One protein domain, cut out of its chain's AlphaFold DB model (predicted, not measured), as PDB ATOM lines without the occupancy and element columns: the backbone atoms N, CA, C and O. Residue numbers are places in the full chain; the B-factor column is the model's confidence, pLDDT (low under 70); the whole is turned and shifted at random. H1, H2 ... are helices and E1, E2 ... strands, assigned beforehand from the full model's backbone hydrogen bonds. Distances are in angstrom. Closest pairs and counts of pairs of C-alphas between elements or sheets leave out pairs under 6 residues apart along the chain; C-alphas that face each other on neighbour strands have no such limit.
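What this domain is: This is residues 178 to 201 and 228 to 290 of the 424 residues of the protein "HTH OST-type domain-containing protein" of Theileria orientalis (UniProt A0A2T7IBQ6). A long helix, H1, runs along one side of a small cluster, and its residues 196 to 201 stick out beyond it. In the cluster H2 and H4 pack on each other at a steep angle, the short H3 sits at a corner by H2, and the hairpin of E1 and E2 lies by residues 241 to 244 of H2 and 268 to 272 of H4. The printed part has 87 residues with four named helices and two named strands, in the order H1 H2 H3 H4 E1 E2; the sheet, E1 - E2, is antiparallel, and the class is mostly helix. It is compact, with a radius of gyration of the C-alphas of 12.2 A, and spans 39 by 26 by 21 A.

How they stand to each other: H1, residues 178 to 201, touches H4, residues 261 to 274, with its residues 179 to 184 alone, closest at the C-alphas of Leu 180 and Ile 267, 6.1 A, at 73 degrees, only just about perpendicular. H2, residues 241 to 251, touches H4 at the C-alphas of Ala 245 and Leu 265, 5.5 A, at a steep tilt of 61 degrees, opposite ways. H2 and H3, residues 254 to 257, touch only at the corner, at the C-alphas of Lys 249 and Ser 257, 4.6 A. E1, residues 277 to 280, and E2, residues 283 to 286, form an antiparallel hairpin, with N 278 and O 285 2.9 A apart, within hydrogen-bond range. The closest C-alphas of H1 and E2 are those of Leu 187 and Pro 286, 6.8 A. In H2 and H4 every O i to N i+4 pair is within hydrogen-bond range, in H1 18 of 20, and H3 is too short for such a pair.

Where its parts are: H1 begins at C-alpha 178 (210.477, 138.690, 130.034) and measures 35.7 A; H2 measures 15.1 A, H3 5.2 A and H4 20.0 A. E1 measures 9.7 A and E2 10.1 A, ending at C-alpha 286 (199.933, 152.714, 124.502).

The domain as a whole: The C-alphas of Ser 201 and Pro 260, the two farthest apart, are 38.7 A apart. Residues 202 to 227 are not printed, and C-alphas 201 and 228 are 23.7 A apart across the cut. Of the links that are printed whole, none is long. The pLDDT is under 70 at residues 194 to 201 and 228 to 233.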
ATOM      1  N   GLU A 178     209.916 138.711 131.389       87.19
ATOM      2  CA  GLU A 178     210.477 138.690 130.034       87.19
ATOM      3  C   GLU A 178     209.392 138.873 128.968       87.19
ATOM      4  O   GLU A 178     209.565 139.629 128.005       87.19
ATOM      5  N   LEU A 179     208.239 138.219 129.140       87.69
ATOM      6  CA  LEU A 179     207.100 138.368 128.233       87.69
ATOM      7  C   LEU A 179     206.481 139.762 128.343       87.69
ATOM      8  O   LEU A 179     206.101 140.351 127.328       87.69
ATOM      9  N   LEU A 180     206.408 140.309 129.556       89.00
ATOM     10  CA  LEU A 180     205.932 141.670 129.784       89.00
ATOM     11  C   LEU A 180     206.835 142.696 129.081       89.00
ATOM     12  O   LEU A 180     206.334 143.608 128.409       89.00
ATOM     13  N   GLN A 181     208.156 142.512 129.167       86.00
ATOM     14  CA  GLN A 181     209.131 143.352 128.479       86.00
ATOM     15  C   GLN A 181     209.030 143.211 126.957       86.00
ATOM     16  O   GLN A 181     209.028 144.217 126.245       86.00
ATOM     17  N   LEU A 182     208.887 141.986 126.443       87.94
ATOM     18  CA  LEU A 182     208.724 141.722 125.013       87.94
ATOM     19  C   LEU A 182     207.521 142.473 124.431       87.94
ATOM     20  O   LEU A 182     207.644 143.138 123.400       87.94
ATOM     21  N   VAL A 183     206.358 142.377 125.086       88.25
ATOM     22  CA  VAL A 183     205.143 143.064 124.625       88.25
ATOM     23  C   VAL A 183     205.316 144.577 124.722       88.25
ATOM     24  O   VAL A 183     204.957 145.284 123.783       88.25
ATOM     25  N   SER A 184     205.923 145.081 125.796       85.94
ATOM     26  CA  SER A 184     206.204 146.514 125.951       85.94
ATOM     27  C   SER A 184     207.094 147.049 124.822       85.94
ATOM     28  O   SER A 184     206.744 148.037 124.175       85.94
ATOM     29  N   ASN A 185     208.187 146.348 124.508       83.94
ATOM     30  CA  ASN A 185     209.098 146.702 123.416       83.94
ATOM     31  C   ASN A 185     208.390 146.676 122.052       83.94
ATOM     32  O   ASN A 185     208.557 147.587 121.240       83.94
ATOM     33  N   TYR A 186     207.551 145.666 121.807       85.88
ATOM     34  CA  TYR A 186     206.747 145.573 120.585       85.88
ATOM     35  C   TYR A 186     205.773 146.754 120.435       85.88
ATOM     36  O   TYR A 186     205.654 147.331 119.352       85.88
ATOM     37  N   LEU A 187     205.103 147.157 121.520       86.12
ATOM     38  CA  LEU A 187     204.181 148.295 121.510       86.12
ATOM     39  C   LEU A 187     204.896 149.617 121.221       86.12
ATOM     40  O   LEU A 187     204.353 150.446 120.486       86.12
ATOM     41  N   ILE A 188     206.107 149.806 121.748       81.56
ATOM     42  CA  ILE A 188     206.941 150.971 121.425       81.56
ATOM     43  C   ILE A 188     207.304 150.967 119.957       81.56
ATOM     44  O   ILE A 188     207.080 151.966 119.284       81.56
ATOM     45  N   LEU A 189     207.813 149.846 119.446       82.50
ATOM     46  CA  LEU A 189     208.224 149.733 118.051       82.50
ATOM     47  C   LEU A 189     207.087 150.133 117.097       82.50
ATOM     48  O   LEU A 189     207.298 150.929 116.183       82.50
ATOM     49  N   ILE A 190     205.866 149.643 117.337       80.81
ATOM     50  CA  ILE A 190     204.700 150.005 116.516       80.81
ATOM     51  C   ILE A 190     204.307 151.471 116.691       80.81
ATOM     52  O   ILE A 190     203.942 152.128 115.713       80.81
ATOM     53  N   SER A 191     204.361 151.989 117.916       80.00
ATOM     54  CA  SER A 191     204.033 153.390 118.198       80.00
ATOM     55  C   SER A 191     205.012 154.337 117.495       80.00
ATOM     56  O   SER A 191     204.583 155.276 116.825       80.00
ATOM     57  N   SER A 192     206.311 154.031 117.540       75.56
ATOM     58  CA  SER A 192     207.365 154.763 116.830       75.56
ATOM     59  C   SER A 192     207.180 154.694 115.316       75.56
ATOM     60  O   SER A 192     207.209 155.724 114.647       75.56
ATOM     61  N   TYR A 193     206.902 153.504 114.767       74.44
ATOM     62  CA  TYR A 193     206.646 153.333 113.333       74.44
ATOM     63  C   TYR A 193     205.460 154.177 112.844       74.44
ATOM     64  O   TYR A 193     205.495 154.755 111.757       74.44
ATOM     65  N   ARG A 194     204.402 154.276 113.654       69.94
ATOM     66  CA  ARG A 194     203.250 155.132 113.353       69.94
ATOM     67  C   ARG A 194     203.614 156.598 113.329       69.94
ATOM     68  O   ARG A 194     203.213 157.284 112.399       69.94
ATOM     69  N   TYR A 195     204.365 157.056 114.324       66.31
ATOM     70  CA  TYR A 195     204.772 158.449 114.409       66.31
ATOM     71  C   TYR A 195     205.578 158.865 113.166       66.31
ATOM     72  O   TYR A 195     205.245 159.853 112.515       66.31
ATOM     73  N   SER A 196     206.543 158.040 112.747       62.31
ATOM     74  CA  SER A 196     207.361 158.311 111.558       62.31
ATOM     75  C   SER A 196     206.564 158.340 110.248       62.31
ATOM     76  O   SER A 196     206.864 159.147 109.375       62.31
ATOM     77  N   ASN A 197     205.527 157.509 110.098       58.50
ATOM     78  CA  ASN A 197     204.696 157.516 108.887       58.50
ATOM     79  C   ASN A 197     203.668 158.661 108.846       58.50
ATOM     80  O   ASN A 197     203.153 158.969 107.774       58.50
ATOM     81  N   VAL A 198     203.333 159.263 109.991       54.00
ATOM     82  CA  VAL A 198     202.430 160.423 110.045       54.00
ATOM     83  C   VAL A 198     203.176 161.697 109.629       54.00
ATOM     84  O   VAL A 198     202.644 162.465 108.828       54.00
ATOM     85  N   GLU A 199     204.431 161.888 110.053       49.25
ATOM     86  CA  GLU A 199     205.226 163.079 109.687       49.25
ATOM     87  C   GLU A 199     205.600 163.149 108.189       49.25
ATOM     88  O   GLU A 199     205.697 164.244 107.627       49.25
ATOM     89  N   GLU A 200     205.721 162.003 107.502       45.81
ATOM     90  CA  GLU A 200     205.925 161.953 106.040       45.81
ATOM     91  C   GLU A 200     204.706 162.442 105.234       45.81
ATOM     92  O   GLU A 200     204.829 162.745 104.046       45.81
ATOM     93  N   SER A 201     203.522 162.513 105.854       43.94
ATOM     94  CA  SER A 201     202.295 162.952 105.175       43.94
ATOM     95  C   SER A 201     202.065 164.467 105.230       43.94
ATOM     96  O   SER A 201     201.371 165.000 104.364       43.94
ATOM     97  N   VAL A 228     209.354 140.981 113.508       52.56
ATOM     98  CA  VAL A 228     208.187 141.736 113.921       52.56
ATOM     99  C   VAL A 228     207.496 142.209 112.652       52.56
ATOM    100  O   VAL A 228     207.885 143.203 112.039       52.56
ATOM    101  N   LYS A 229     206.469 141.476 112.217       55.09
ATOM    102  CA  LYS A 229     205.568 141.982 111.185       55.09
ATOM    103  C   LYS A 229     204.863 143.195 111.772       55.09
ATOM    104  O   LYS A 229     204.043 143.058 112.676       55.09
ATOM    105  N   VAL A 230     205.204 144.381 111.279       58.44
ATOM    106  CA  VAL A 230     204.428 145.577 111.585       58.44
ATOM    107  C   VAL A 230     203.033 145.363 110.990       58.44
ATOM    108  O   VAL A 230     202.934 145.122 109.781       58.44
ATOM    109  N   PRO A 231     201.969 145.366 111.808       60.41
ATOM    110  CA  PRO A 231     200.641 145.069 111.309       60.41
ATOM    111  C   PRO A 231     200.191 146.152 110.321       60.41
ATOM    112  O   PRO A 231     200.400 147.344 110.542       60.41
ATOM    113  N   VAL A 232     199.579 145.712 109.216       55.03
ATOM    114  CA  VAL A 232     198.939 146.594 108.219       55.03
ATOM    115  C   VAL A 232     197.728 147.301 108.841       55.03
ATOM    116  O   VAL A 232     197.402 148.429 108.480       55.03
ATOM    117  N   GLU A 233     197.088 146.644 109.809       62.88
ATOM    118  CA  GLU A 233     195.941 147.149 110.553       62.88
ATOM    119  C   GLU A 233     196.355 147.860 111.843       62.88
ATOM    120  O   GLU A 233     197.382 147.585 112.469       62.88
ATOM    121  N   ASP A 234     195.522 148.813 112.251       72.50
ATOM    122  CA  ASP A 234     195.734 149.580 113.465       72.50
ATOM    123  C   ASP A 234     195.430 148.749 114.710       72.50
ATOM    124  O   ASP A 234     194.287 148.708 115.159       72.50
ATOM    125  N   ILE A 235     196.468 148.147 115.301       78.38
ATOM    126  CA  ILE A 235     196.369 147.406 116.568       78.38
ATOM    127  C   ILE A 235     195.696 148.224 117.691       78.38
ATOM    128  O   ILE A 235     195.009 147.667 118.546       78.38
ATOM    129  N   PHE A 236     195.810 149.555 117.667       81.06
ATOM    130  CA  PHE A 236     195.219 150.463 118.656       81.06
ATOM    131  C   PHE A 236     193.750 150.802 118.359       81.06
ATOM    132  O   PHE A 236     193.148 151.610 119.063       81.06
ATOM    133  N   LYS A 237     193.157 150.172 117.337       82.31
ATOM    134  CA  LYS A 237     191.727 150.221 116.999       82.31
ATOM    135  C   LYS A 237     191.055 148.844 117.052       82.31
ATOM    136  O   LYS A 237     189.939 148.696 116.567       82.31
ATOM    137  N   VAL A 238     191.695 147.835 117.647       76.31
ATOM    138  CA  VAL A 238     191.170 146.454 117.628       76.31
ATOM    139  C   VAL A 238     190.130 146.183 118.726       76.31
ATOM    140  O   VAL A 238     189.416 145.192 118.691       76.31
ATOM    141  N   GLY A 239     189.939 147.111 119.659       81.19
ATOM    142  CA  GLY A 239     188.879 147.082 120.670       81.19
ATOM    143  C   GLY A 239     189.439 146.914 122.079       81.19
ATOM    144  O   GLY A 239     190.567 147.327 122.359       81.19
ATOM    145  N   GLY A 240     188.633 146.345 122.980       85.00
ATOM    146  CA  GLY A 240     188.999 146.172 124.388       85.00
ATOM    147  C   GLY A 240     190.034 145.063 124.619       85.00
ATOM    148  O   GLY A 240     190.473 144.402 123.679       85.00
ATOM    149  N   ARG A 241     190.380 144.816 125.895       88.88
ATOM    150  CA  ARG A 241     191.403 143.833 126.340       88.88
ATOM    151  C   ARG A 241     191.427 142.523 125.553       88.88
ATOM    152  O   ARG A 241     192.487 142.115 125.098       88.88
ATOM    153  N   TYR A 242     190.270 141.883 125.387       88.88
ATOM    154  CA  TYR A 242     190.187 140.586 124.715       88.88
ATOM    155  C   TYR A 242     190.591 140.650 123.243       88.88
ATOM    156  O   TYR A 242     191.448 139.887 122.812       88.88
ATOM    157  N   LEU A 243     190.007 141.578 122.479       88.81
ATOM    158  CA  LEU A 243     190.307 141.705 121.053       88.81
ATOM    159  C   LEU A 243     191.753 142.160 120.838       88.81
ATOM    160  O   LEU A 243     192.423 141.691 119.924       88.81
ATOM    161  N   PHE A 244     192.260 143.010 121.730       91.06
ATOM    162  CA  PHE A 244     193.662 143.405 121.733       91.06
ATOM    163  C   PHE A 244     194.601 142.206 121.950       91.06
ATOM    164  O   PHE A 244     195.566 142.037 121.208       91.06
ATOM    165  N   ALA A 245     194.299 141.332 122.918       91.88
ATOM    166  CA  ALA A 245     195.060 140.107 123.161       91.88
ATOM    167  C   ALA A 245     194.967 139.111 121.988       91.88
ATOM    168  O   ALA A 245     195.976 138.534 121.589       91.88
ATOM    169  N   GLU A 246     193.781 138.949 121.392       89.62
ATOM    170  CA  GLU A 246     193.554 138.112 120.203       89.62
ATOM    171  C   GLU A 246     194.392 138.621 119.016       89.62
ATOM    172  O   GLU A 246     195.061 137.843 118.335       89.62
ATOM    173  N   HIS A 247     194.463 139.941 118.826       89.56
ATOM    174  CA  HIS A 247     195.322 140.550 117.813       89.56
ATOM    175  C   HIS A 247     196.814 140.357 118.100       89.56
ATOM    176  O   HIS A 247     197.571 140.051 117.182       89.56
ATOM    177  N   LEU A 248     197.255 140.505 119.353       89.81
ATOM    178  CA  LEU A 248     198.643 140.224 119.738       89.81
ATOM    179  C   LEU A 248     199.026 138.764 119.481       89.81
ATOM    180  O   LEU A 248     200.132 138.504 119.018       89.81
ATOM    181  N   LYS A 249     198.116 137.818 119.726       91.19
ATOM    182  CA  LYS A 249     198.344 136.399 119.432       91.19
ATOM    183  C   LYS A 249     198.530 136.145 117.934       91.19
ATOM    184  O   LYS A 249     199.420 135.395 117.546       91.19
ATOM    185  N   ASN A 250     197.707 136.782 117.102       88.25
ATOM    186  CA  ASN A 250     197.663 136.519 115.662       88.25
ATOM    187  C   ASN A 250     198.711 137.306 114.859       88.25
ATOM    188  O   ASN A 250     199.235 136.804 113.867       88.25
ATOM    189  N   ASN A 251     199.012 138.538 115.279       85.12
ATOM    190  CA  ASN A 251     199.826 139.497 114.522       85.12
ATOM    191  C   ASN A 251     201.064 139.998 115.287       85.12
ATOM    192  O   ASN A 251     201.856 140.764 114.736       85.12
ATOM    193  N   GLY A 252     201.215 139.621 116.557       85.25
ATOM    194  CA  GLY A 252     202.321 140.044 117.409       85.25
ATOM    195  C   GLY A 252     203.609 139.233 117.225       85.25
ATOM    196  O   GLY A 252     203.765 138.484 116.257       85.25
ATOM    197  N   PRO A 253     204.563 139.387 118.163       86.31
ATOM    198  CA  PRO A 253     205.776 138.577 118.218       86.31
ATOM    199  C   PRO A 253     205.469 137.074 118.225       86.31
ATOM    200  O   PRO A 253     204.544 136.629 118.904       86.31
ATOM    201  N   ARG A 254     206.294 136.271 117.536       84.81
ATOM    202  CA  ARG A 254     206.107 134.809 117.405       84.81
ATOM    203  C   ARG A 254     206.028 134.086 118.746       84.81
ATOM    204  O   ARG A 254     205.314 133.100 118.876       84.81
ATOM    205  N   ARG A 255     206.726 134.586 119.767       86.25
ATOM    206  CA  ARG A 255     206.640 134.019 121.118       86.25
ATOM    207  C   ARG A 255     205.216 134.066 121.679       86.25
ATOM    208  O   ARG A 255     204.854 133.174 122.429       86.25
ATOM    209  N   LEU A 256     204.399 135.047 121.284       88.44
ATOM    210  CA  LEU A 256     203.008 135.160 121.727       88.44
ATOM    211  C   LEU A 256     202.064 134.218 120.980       88.44
ATOM    212  O   LEU A 256     201.094 133.761 121.574       88.44
ATOM    213  N   SER A 257     202.326 133.892 119.709       86.56
ATOM    214  CA  SER A 257     201.403 133.057 118.919       86.56
ATOM    215  C   SER A 257     201.224 131.658 119.506       86.56
ATOM    216  O   SER A 257     200.149 131.069 119.397       86.56
ATOM    217  N   ASN A 258     202.266 131.150 120.169       87.12
ATOM    218  CA  ASN A 258     202.277 129.827 120.790       87.12
ATOM    219  C   ASN A 258     201.709 129.826 122.219       87.12
ATOM    220  O   ASN A 258     201.554 128.758 122.807       87.12
ATOM    221  N   LEU A 259     201.408 130.997 122.793       89.12
ATOM    222  CA  LEU A 259     200.874 131.090 124.148       89.12
ATOM    223  C   LEU A 259     199.345 130.946 124.161       89.12
ATOM    224  O   LEU A 259     198.655 131.427 123.251       89.12
ATOM    225  N   PRO A 260     198.775 130.335 125.214       90.38
ATOM    226  CA  PRO A 260     197.341 130.380 125.476       90.38
ATOM    227  C   PRO A 260     196.843 131.824 125.572       90.38
ATOM    228  O   PRO A 260     197.541 132.709 126.077       90.38
ATOM    229  N   LEU A 261     195.631 132.083 125.071       91.06
ATOM    230  CA  LEU A 261     195.090 133.444 125.031       91.06
ATOM    231  C   LEU A 261     194.920 134.044 126.438       91.06
ATOM    232  O   LEU A 261     195.120 135.244 126.606       91.06
ATOM    233  N   GLY A 262     194.626 133.220 127.446       87.50
ATOM    234  CA  GLY A 262     194.567 133.600 128.858       87.50
ATOM    235  C   GLY A 262     195.871 134.217 129.369       87.50
ATOM    236  O   GLY A 262     195.841 135.267 130.012       87.50
ATOM    237  N   LYS A 263     197.034 133.668 128.988       89.31
ATOM    238  CA  LYS A 263     198.337 134.257 129.354       89.31
ATOM    239  C   LYS A 263     198.537 135.632 128.735       89.31
ATOM    240  O   LYS A 263     198.982 136.559 129.406       89.31
ATOM    241  N   ILE A 264     198.175 135.785 127.462       91.94
ATOM    242  CA  ILE A 264     198.285 137.069 126.757       91.94
ATOM    243  C   ILE A 264     197.321 138.093 127.365       91.94
ATOM    244  O   ILE A 264     197.698 139.243 127.569       91.94
ATOM    245  N   LEU A 265     196.104 137.677 127.721       91.06
ATOM    246  CA  LEU A 265     195.145 138.495 128.464       91.06
ATOM    247  C   LEU A 265     195.719 138.974 129.802       91.06
ATOM    248  O   LEU A 265     195.602 140.161 130.103       91.06
ATOM    249  N   ASN A 266     196.376 138.095 130.564       89.75
ATOM    250  CA  ASN A 266     197.033 138.462 131.820       89.75
ATOM    251  C   ASN A 266     198.180 139.456 131.598       89.75
ATOM    252  O   ASN A 266     198.298 140.421 132.352       89.75
ATOM    253  N   ILE A 267     198.969 139.299 130.530       91.25
ATOM    254  CA  ILE A 267     199.994 140.281 130.144       91.25
ATOM    255  C   ILE A 267     199.350 141.641 129.843       91.25
ATOM    256  O   ILE A 267     199.748 142.655 130.412       91.25
ATOM    257  N   VAL A 268     198.318 141.684 128.994       92.00
ATOM    258  CA  VAL A 268     197.604 142.928 128.648       92.00
ATOM    259  C   VAL A 268     196.978 143.569 129.891       92.00
ATOM    260  O   VAL A 268     197.010 144.794 130.047       92.00
ATOM    261  N   GLN A 269     196.439 142.756 130.799       90.38
ATOM    262  CA  GLN A 269     195.908 143.212 132.076       90.38
ATOM    263  C   GLN A 269     197.002 143.852 132.932       90.38
ATOM    264  O   GLN A 269     196.817 144.978 133.392       90.38
ATOM    265  N   LYS A 270     198.161 143.202 133.075       88.81
ATOM    266  CA  LYS A 270     199.306 143.759 133.807       88.81
ATOM    267  C   LYS A 270     199.806 145.058 133.192       88.81
ATOM    268  O   LYS A 270     200.002 146.020 133.923       88.81
ATOM    269  N   LEU A 271     199.914 145.138 131.865       89.06
ATOM    270  CA  LEU A 271     200.280 146.371 131.154       89.06
ATOM    271  C   LEU A 271     199.286 147.516 131.399       89.06
ATOM    272  O   LEU A 271     199.678 148.682 131.439       89.06
ATOM    273  N   THR A 272     198.005 147.189 131.581       88.94
ATOM    274  CA  THR A 272     196.966 148.166 131.934       88.94
ATOM    275  C   THR A 272     197.082 148.596 133.399       88.94
ATOM    276  O   THR A 272     196.974 149.781 133.698       88.94
ATOM    277  N   GLU A 273     197.345 147.657 134.314       85.56
ATOM    278  CA  GLU A 273     197.535 147.921 135.751       85.56
ATOM    279  C   GLU A 273     198.750 148.807 136.025       85.56
ATOM    280  O   GLU A 273     198.654 149.745 136.815       85.56
ATOM    281  N   ILE A 274     199.875 148.548 135.351       81.44
ATOM    282  CA  ILE A 274     201.076 149.382 135.483       81.44
ATOM    283  C   ILE A 274     200.926 150.724 134.757       81.44
ATOM    284  O   ILE A 274     201.650 151.655 135.078       81.44
ATOM    285  N   GLY A 275     199.980 150.847 133.817       81.44
ATOM    286  CA  GLY A 275     199.669 152.086 133.096       81.44
ATOM    287  C   GLY A 275     200.396 152.277 131.761       81.44
ATOM    288  O   GLY A 275     200.335 153.366 131.194       81.44
ATOM    289  N   VAL A 276     201.057 151.238 131.236       85.94
ATOM    290  CA  VAL A 276     201.664 151.243 129.890       85.94
ATOM    291  C   VAL A 276     200.585 151.251 128.802       85.94
ATOM    292  O   VAL A 276     200.755 151.889 127.761       85.94
ATOM    293  N   LEU A 277     199.460 150.575 129.048       89.00
ATOM    294  CA  LEU A 277     198.260 150.626 128.215       89.00
ATOM    295  C   LEU A 277     197.155 151.408 128.926       89.00
ATOM    296  O   LEU A 277     196.923 151.238 130.122       89.00
ATOM    297  N   VAL A 278     196.434 152.232 128.171       86.31
ATOM    298  CA  VAL A 278     195.296 153.012 128.665       86.31
ATOM    299  C   VAL A 278     194.097 152.857 127.740       86.31
ATOM    300  O   VAL A 278     194.237 152.690 126.528       86.31
ATOM    301  N   TYR A 279     192.895 152.927 128.311       86.88
ATOM    302  CA  TYR A 279     191.668 152.953 127.524       86.88
ATOM    303  C   TYR A 279     191.434 154.339 126.925       86.88
ATOM    304  O   TYR A 279     191.437 155.347 127.631       86.88
ATOM    305  N   ARG A 280     191.159 154.372 125.622       81.69
ATOM    306  CA  ARG A 280     190.629 155.536 124.910       81.69
ATOM    307  C   ARG A 280     189.324 155.128 124.231       81.69
ATOM    308  O   ARG A 280     189.325 154.535 123.153       81.69
ATOM    309  N   GLY A 281     188.205 155.405 124.896       84.25
ATOM    310  CA  GLY A 281     186.915 154.819 124.527       84.25
ATOM    311  C   GLY A 281     186.960 153.296 124.676       84.25
ATOM    312  O   GLY A 281     187.385 152.787 125.709       84.25
ATOM    313  N   ASN A 282     186.584 152.572 123.621       85.38
ATOM    314  CA  ASN A 282     186.567 151.104 123.609       85.38
ATOM    315  C   ASN A 282     187.903 150.469 123.200       85.38
ATOM    316  O   ASN A 282     187.956 149.257 123.009       85.38
ATOM    317  N   PHE A 283     188.961 151.262 123.036       87.75
ATOM    318  CA  PHE A 283     190.242 150.808 122.504       87.75
ATOM    319  C   PHE A 283     191.347 150.887 123.549       87.75
ATOM    320  O   PHE A 283     191.417 151.857 124.307       87.75
ATOM    321  N   LEU A 284     192.235 149.894 123.552       89.06
ATOM    322  CA  LEU A 284     193.497 149.971 124.281       89.06
ATOM    323  C   LEU A 284     194.575 150.614 123.420       89.06
ATOM    324  O   LEU A 284     194.840 150.182 122.297       89.06
ATOM    325  N   VAL A 285     195.218 151.634 123.980       86.31
ATOM    326  CA  VAL A 285     196.296 152.366 123.323       86.31
ATOM    327  C   VAL A 285     197.503 152.479 124.260       86.31
ATOM    328  O   VAL A 285     197.324 152.652 125.468       86.31
ATOM    329  N   PRO A 286     198.737 152.405 123.740       85.81
ATOM    330  CA  PRO A 286     199.933 152.714 124.502       85.81
ATOM    331  C   PRO A 286     199.899 154.133 125.039       85.81
ATOM    332  O   PRO A 286     199.504 155.072 124.343       85.81
ATOM    333  N   VAL A 287     200.377 154.287 126.267       83.81
ATOM    334  CA  VAL A 287     200.458 155.574 126.951       83.81
ATOM    335  C   VAL A 287     201.261 156.600 126.144       83.81
ATOM    336  O   VAL A 287     200.881 157.770 126.093       83.81
ATOM    337  N   VAL A 288     202.289 156.136 125.421       76.94
ATOM    338  CA  VAL A 288     203.174 156.941 124.562       76.94
ATOM    339  C   VAL A 288     202.449 157.618 123.396       76.94
ATOM    340  O   VAL A 288     202.914 158.633 122.890       76.94
ATOM    341  N   ASN A 289     201.269 157.121 123.008       75.44
ATOM    342  CA  ASN A 289     200.453 157.725 121.951       75.44
ATOM    343  C   ASN A 289     199.633 158.931 122.442       75.44
ATOM    344  O   ASN A 289     198.881 159.522 121.668       75.44
ATOM    345  N   SER A 290     199.721 159.286 123.727       72.00
ATOM    346  CA  SER A 290     199.026 160.435 124.304       72.00
ATOM    347  C   SER A 290     199.936 161.202 125.252       72.00
ATOM    348  O   SER A 290     200.320 160.698 126.305       72.00
TER     349      SER A 290